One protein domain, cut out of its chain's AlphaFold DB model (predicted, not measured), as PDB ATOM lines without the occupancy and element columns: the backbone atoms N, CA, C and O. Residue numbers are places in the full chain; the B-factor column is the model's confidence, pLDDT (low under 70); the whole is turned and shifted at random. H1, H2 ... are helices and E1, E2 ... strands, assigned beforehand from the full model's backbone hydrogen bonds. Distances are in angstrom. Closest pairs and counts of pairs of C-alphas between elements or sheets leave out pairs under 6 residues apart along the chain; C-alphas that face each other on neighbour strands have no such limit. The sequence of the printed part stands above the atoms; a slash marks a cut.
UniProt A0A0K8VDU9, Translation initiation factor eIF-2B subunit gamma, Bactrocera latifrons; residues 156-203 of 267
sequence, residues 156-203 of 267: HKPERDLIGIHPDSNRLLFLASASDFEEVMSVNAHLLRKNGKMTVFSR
ATOM      1  N   HIS A 156      54.366 -35.008 -16.604       49.41
ATOM      2  CA  HIS A 156      53.626 -34.561 -15.439       49.41
ATOM      3  C   HIS A 156      53.267 -35.820 -14.663       49.41
ATOM      4  O   HIS A 156      52.313 -36.527 -14.976       49.41
ATOM      5  N   LYS A 157      54.129 -36.158 -13.695       52.34
ATOM      6  CA  LYS A 157      53.847 -37.184 -12.694       52.34
ATOM      7  C   LYS A 157      52.494 -36.788 -12.090       52.34
ATOM      8  O   LYS A 157      52.397 -35.665 -11.596       52.34
ATOM      9  N   PRO A 158      51.445 -37.624 -12.185       55.47
ATOM     10  CA  PRO A 158      50.163 -37.268 -11.602       55.47
ATOM     11  C   PRO A 158      50.398 -36.993 -10.117       55.47
ATOM     12  O   PRO A 158      50.930 -37.857  -9.414       55.47
ATOM     13  N   GLU A 159      50.062 -35.782  -9.663       64.19
ATOM     14  CA  GLU A 159      50.059 -35.428  -8.243       64.19
ATOM     15  C   GLU A 159      49.026 -36.329  -7.563       64.19
ATOM     16  O   GLU A 159      47.823 -36.076  -7.595       64.19
ATOM     17  N   ARG A 160      49.487 -37.463  -7.036       75.69
ATOM     18  CA  ARG A 160      48.646 -38.392  -6.291       75.69
ATOM     19  C   ARG A 160      48.749 -38.034  -4.824       75.69
ATOM     20  O   ARG A 160      49.836 -38.062  -4.262       75.69
ATOM     21  N   ASP A 161      47.619 -37.755  -4.198       85.19
ATOM     22  CA  ASP A 161      47.577 -37.559  -2.757       85.19
ATOM     23  C   ASP A 161      47.349 -38.903  -2.056       85.19
ATOM     24  O   ASP A 161      46.536 -39.732  -2.477       85.19
ATOM     25  N   LEU A 162      48.068 -39.121  -0.958       88.06
ATOM     26  CA  LEU A 162      47.825 -40.215  -0.030       88.06
ATOM     27  C   LEU A 162      46.962 -39.695   1.114       88.06
ATOM     28  O   LEU A 162      47.378 -38.848   1.909       88.06
ATOM     29  N   ILE A 163      45.743 -40.221   1.196       90.25
ATOM     30  CA  ILE A 163      44.726 -39.753   2.133       90.25
ATOM     31  C   ILE A 163      44.389 -40.886   3.101       90.25
ATOM     32  O   ILE A 163      43.831 -41.911   2.711       90.25
ATOM     33  N   GLY A 164      44.731 -40.704   4.376       90.56
ATOM     34  CA  GLY A 164      44.422 -41.634   5.460       90.56
ATOM     35  C   GLY A 164      43.165 -41.217   6.214       90.56
ATOM     36  O   GLY A 164      43.126 -40.145   6.821       90.56
ATOM     37  N   ILE A 165      42.150 -42.077   6.212       91.62
ATOM     38  CA  ILE A 165      40.847 -41.841   6.841       91.62
ATOM     39  C   ILE A 165      40.578 -42.936   7.874       91.62
ATOM     40  O   ILE A 165      40.897 -44.108   7.671       91.62
ATOM     41  N   HIS A 166      39.978 -42.559   8.999       90.75
ATOM     42  CA  HIS A 166      39.455 -43.527   9.953       90.75
ATOM     43  C   HIS A 166      38.142 -44.141   9.431       90.75
ATOM     44  O   HIS A 166      37.200 -43.381   9.194       90.75
ATOM     45  N   PRO A 167      38.016 -45.478   9.336       87.38
ATOM     46  CA  PRO A 167      36.857 -46.129   8.714       87.38
ATOM     47  C   PRO A 167      35.527 -45.806   9.412       87.38
ATOM     48  O   PRO A 167      34.561 -45.457   8.746       87.38
ATOM     49  N   ASP A 168      35.489 -45.834  10.749       87.81
ATOM     50  CA  ASP A 168      34.218 -45.657  11.478       87.81
ATOM     51  C   ASP A 168      33.808 -44.185  11.655       87.81
ATOM     52  O   ASP A 168      32.640 -43.826  11.540       87.81
ATOM     53  N   SER A 169      34.773 -43.300  11.933       84.88
ATOM     54  CA  SER A 169      34.506 -41.886  12.226       84.88
ATOM     55  C   SER A 169      34.586 -40.969  11.006       84.88
ATOM     56  O   SER A 169      34.337 -39.773  11.142       84.88
ATOM     57  N   ASN A 170      34.967 -41.488   9.830       87.88
ATOM     58  CA  ASN A 170      35.248 -40.706   8.619       87.88
ATOM     59  C   ASN A 170      36.204 -39.523   8.855       87.88
ATOM     60  O   ASN A 170      36.168 -38.521   8.139       87.88
ATOM     61  N   ARG A 171      37.049 -39.614   9.886       88.62
ATOM     62  CA  ARG A 171      37.961 -38.544  10.270       88.62
ATOM     63  C   ARG A 171      39.222 -38.614   9.428       88.62
ATOM     64  O   ARG A 171      39.828 -39.679   9.319       88.62
ATOM     65  N   LEU A 172      39.637 -37.471   8.894       90.00
ATOM     66  CA  LEU A 172      40.907 -37.337   8.196       90.00
ATOM     67  C   LEU A 172      42.056 -37.418   9.214       90.00
ATOM     68  O   LEU A 172      42.098 -36.663  10.186       90.00
ATOM     69  N   LEU A 173      42.950 -38.385   9.026       88.06
ATOM     70  CA  LEU A 173      44.088 -38.647   9.914       88.06
ATOM     71  C   LEU A 173      45.418 -38.285   9.267       88.06
ATOM     72  O   LEU A 173      46.361 -37.930   9.968       88.06
ATOM     73  N   PHE A 174      45.500 -38.401   7.947       86.31
ATOM     74  CA  PHE A 174      46.732 -38.211   7.206       86.31
ATOM     75  C   PHE A 174      46.414 -37.642   5.827       86.31
ATOM     76  O   PHE A 174      45.487 -38.104   5.166       86.31
ATOM     77  N   LEU A 175      47.175 -36.634   5.419       87.69
ATOM     78  CA  LEU A 175      47.120 -36.031   4.093       87.69
ATOM     79  C   LEU A 175      48.554 -35.718   3.697       87.69
ATOM     80  O   LEU A 175      49.254 -35.042   4.454       87.69
ATOM     81  N   ALA A 176      48.985 -36.249   2.561       84.44
ATOM     82  CA  ALA A 176      50.367 -36.134   2.137       84.44
ATOM     83  C   ALA A 176      50.449 -36.264   0.606       84.44
ATOM     84  O   ALA A 176      49.849 -37.183   0.041       84.44
ATOM     85  N   SER A 177      51.151 -35.346  -0.061       82.88
ATOM     86  CA  SER A 177      51.294 -35.357  -1.522       82.88
ATOM     87  C   SER A 177      52.397 -36.321  -1.929       82.88
ATOM     88  O   SER A 177      53.489 -36.249  -1.381       82.88
ATOM     89  N   ALA A 178      52.180 -37.199  -2.912       76.12
ATOM     90  CA  ALA A 178      53.221 -38.119  -3.388       76.12
ATOM     91  C   ALA A 178      54.460 -37.416  -3.976       76.12
ATOM     92  O   ALA A 178      55.453 -38.083  -4.249       76.12
ATOM     93  N   SER A 179      54.409 -36.099  -4.191       74.19
ATOM     94  CA  SER A 179      55.581 -35.293  -4.545       74.19
ATOM     95  C   SER A 179      56.509 -35.030  -3.353       74.19
ATOM     96  O   SER A 179      57.682 -34.746  -3.564       74.19
ATOM     97  N   ASP A 180      56.011 -35.161  -2.122       74.81
ATOM     98  CA  ASP A 180      56.766 -34.900  -0.892       74.81
ATOM     99  C   ASP A 180      57.622 -36.107  -0.457       74.81
ATOM    100  O   ASP A 180      58.397 -36.005   0.496       74.81
ATOM    101  N   PHE A 181      57.470 -37.266  -1.110       72.56
ATOM    102  CA  PHE A 181      58.194 -38.499  -0.778       72.56
ATOM    103  C   PHE A 181      58.740 -39.169  -2.038       72.56
ATOM    104  O   PHE A 181      58.105 -39.165  -3.093       72.56
ATOM    105  N   GLU A 182      59.905 -39.796  -1.907       71.94
ATOM    106  CA  GLU A 182      60.533 -40.549  -2.992       71.94
ATOM    107  C   GLU A 182      59.988 -41.983  -3.046       71.94
ATOM    108  O   GLU A 182      59.126 -42.290  -3.870       71.94
ATOM    109  N   GLU A 183      60.452 -42.850  -2.142       72.69
ATOM    110  CA  GLU A 183      60.085 -44.275  -2.114       72.69
ATOM    111  C   GLU A 183      59.361 -44.688  -0.829       72.69
ATOM    112  O   GLU A 183      58.468 -45.535  -0.853       72.69
ATOM    113  N   VAL A 184      59.717 -44.076   0.305       77.94
ATOM    114  CA  VAL A 184      59.198 -44.449   1.625       77.94
ATOM    115  C   VAL A 184      58.442 -43.282   2.239       77.94
ATOM    116  O   VAL A 184      58.951 -42.170   2.350       77.94
ATOM    117  N   MET A 185      57.227 -43.561   2.701       75.88
ATOM    118  CA  MET A 185      56.413 -42.612   3.452       75.88
ATOM    119  C   MET A 185      56.419 -42.992   4.933       75.88
ATOM    120  O   MET A 185      56.104 -44.124   5.307       75.88
ATOM    121  N   SER A 186      56.790 -42.039   5.791       78.31
ATOM    122  CA  SER A 186      56.800 -42.242   7.239       78.31
ATOM    123  C   SER A 186      55.442 -41.883   7.844       78.31
ATOM    124  O   SER A 186      54.944 -40.765   7.718       78.31
ATOM    125  N   VAL A 187      54.835 -42.841   8.546       80.31
ATOM    126  CA  VAL A 187      53.613 -42.613   9.325       80.31
ATOM    127  C   VAL A 187      53.981 -42.527  10.797       80.31
ATOM    128  O   VAL A 187      54.677 -43.386  11.336       80.31
ATOM    129  N   ASN A 188      53.477 -41.505  11.489       80.94
ATOM    130  CA  ASN A 188      53.703 -41.377  12.921       80.94
ATOM    131  C   ASN A 188      53.024 -42.535  13.674       80.94
ATOM    132  O   ASN A 188      51.798 -42.621  13.723       80.94
ATOM    133  N   ALA A 189      53.810 -43.389  14.331       81.62
ATOM    134  CA  ALA A 189      53.288 -44.529  15.082       81.62
ATOM    135  C   ALA A 189      52.311 -44.126  16.208       81.62
ATOM    136  O   ALA A 189      51.438 -44.908  16.579       81.62
ATOM    137  N   HIS A 190      52.402 -42.900  16.742       82.94
ATOM    138  CA  HIS A 190      51.426 -42.381  17.705       82.94
ATOM    139  C   HIS A 190      50.016 -42.274  17.105       82.94
ATOM    140  O   HIS A 190      49.040 -42.498  17.818       82.94
ATOM    141  N   LEU A 191      49.906 -41.987  15.804       81.50
ATOM    142  CA  LEU A 191      48.627 -41.915  15.103       81.50
ATOM    143  C   LEU A 191      47.933 -43.269  15.077       81.50
ATOM    144  O   LEU A 191      46.776 -43.374  15.476       81.50
ATOM    145  N   LEU A 192      48.670 -44.313  14.705       82.44
ATOM    146  CA  LEU A 192      48.152 -45.678  14.693       82.44
ATOM    147  C   LEU A 192      47.809 -46.163  16.107       82.44
ATOM    148  O   LEU A 192      46.748 -46.743  16.306       82.44
ATOM    149  N   ARG A 193      48.640 -45.853  17.111       85.31
ATOM    150  CA  ARG A 193      48.367 -46.231  18.509       85.31
ATOM    151  C   ARG A 193      47.109 -45.578  19.083       85.31
ATOM    152  O   ARG A 193      46.399 -46.217  19.848       85.31
ATOM    153  N   LYS A 194      46.837 -44.312  18.750       82.94
ATOM    154  CA  LYS A 194      45.686 -43.563  19.283       82.94
ATOM    155  C   LYS A 194      44.374 -43.926  18.590       82.94
ATOM    156  O   LYS A 194      43.330 -43.939  19.234       82.94
ATOM    157  N   ASN A 195      44.420 -44.172  17.283       80.94
ATOM    158  CA  ASN A 195      43.231 -44.370  16.457       80.94
ATOM    159  C   ASN A 195      42.941 -45.848  16.156       80.94
ATOM    160  O   ASN A 195      41.835 -46.170  15.742       80.94
ATOM    161  N   GLY A 196      43.911 -46.743  16.355       83.25
ATOM    162  CA  GLY A 196      43.791 -48.190  16.164       83.25
ATOM    163  C   GLY A 196      43.743 -48.630  14.698       83.25
ATOM    164  O   GLY A 196      44.439 -49.567  14.319       83.25
ATOM    165  N   LYS A 197      42.947 -47.953  13.862       88.56
ATOM    166  CA  LYS A 197      42.735 -48.281  12.446       88.56
ATOM    167  C   LYS A 197      42.852 -47.039  11.564       88.56
ATOM    168  O   LYS A 197      42.393 -45.954  11.920       88.56
ATOM    169  N   MET A 198      43.432 -47.220  10.382       90.25
ATOM    170  CA  MET A 198      43.506 -46.205   9.333       90.25
ATOM    171  C   MET A 198      43.423 -46.890   7.971       90.25
ATOM    172  O   MET A 198      44.168 -47.831   7.707       90.25
ATOM    173  N   THR A 199      42.537 -46.406   7.105       91.25
ATOM    174  CA  THR A 199      42.461 -46.820   5.703       91.25
ATOM    175  C   THR A 199      43.095 -45.734   4.850       91.25
ATOM    176  O   THR A 199      42.725 -44.567   4.960       91.25
ATOM    177  N   VAL A 200      44.060 -46.108   4.014       90.56
ATOM    178  CA  VAL A 200      44.763 -45.175   3.129       90.56
ATOM    179  C   VAL A 200      44.236 -45.332   1.711       90.56
ATOM    180  O   VAL A 200      44.138 -46.442   1.194       90.56
ATOM    181  N   PHE A 201      43.918 -44.209   1.080       90.25
ATOM    182  CA  PHE A 201      43.461 -44.140  -0.296       90.25
ATOM    183  C   PHE A 201      44.448 -43.321  -1.131       90.25
ATOM    184  O   PHE A 201      44.819 -42.219  -0.744       90.25
ATOM    185  N   SER A 202      44.833 -43.852  -2.293       87.38
ATOM    186  CA  SER A 202      45.690 -43.179  -3.287       87.38
ATOM    187  C   SER A 202      44.923 -42.649  -4.503       87.38
ATOM    188  O   SER A 202      45.493 -42.009  -5.380       87.38
ATOM    189  N   ARG A 203      43.628 -42.973  -4.592       85.94
ATOM    190  CA  ARG A 203      42.737 -42.605  -5.709       85.94
ATOM    191  C   ARG A 203      41.742 -41.509  -5.344       85.94
ATOM    192  O   ARG A 203      40.822 -41.245  -6.116       85.94
TER     193      ARG A 203
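What this domain is: This is residues 156 to 203 of the 267 residues of the protein "Translation initiation factor eIF-2B subunit gamma" of Bactrocera latifrons (UniProt A0A0K8VDU9). A small sheet of three short strands makes one wall, with a long strand-free link, residues 178 to 188, folding back over one of its faces to the short helix H1, which sits near the end of the sheet where E2 begins. Residues 156 to 160 run out past the other end. The printed part has 48 residues, with named elements in the order E1, E2, H1, E3; the sheet order is E2, E1, E3, antiparallel throughout. The class is mixed, helices and strands, though only 21 residues are in named elements, under half. The whole is flat, spanning 35 by 19 by 10 A, and only just compact, close to loose, with a radius of gyration of the C-alphas of 11.5 A.

Where its parts are: Find C-alpha 161 at (47.577, -37.559, -2.757); from there E1 runs to residue 165, 12.5 A. E2, residues 172 to 177, covers 14.4 A. H1, residues 189 to 195, covers 10.2 A. E3, residues 199 to 201, covers 6.6 A and ends at C-alpha 201, (43.461, -44.140, -0.296).

How they stand to each other: Look first at the hairpin E1 and E2, antiparallel at 170 degrees, where N 162 and O 176 are 2.8 A apart, within hydrogen-bond range. On E1's other side E3 is antiparallel at 156 degrees, with N 165 and O 199 at 2.8 A. E2, H1 and E3 form a split strand-helix-strand unit, two strands running the same way with E1 between them in the sheet; its crossover is right-handed. H1 is not on the sheet, but only just, with 4 pairs of C-alphas within 10 A; its closest C-alphas to E2 are Leu 191 and Leu 173, 7.6 A apart. H1 and E1 are apart. In H1 every O i to N i+4 pair is within hydrogen-bond range.

The domain as a whole: The C-alphas farthest apart, of His 156 and Lys 194, are 36.7 A apart. The printed part has no cut. The link from E2 to H1 is long, with 11 residues. Mean pLDDT of the printed part is 81.5; look for low confidence, under 70, at residues 156 to 159.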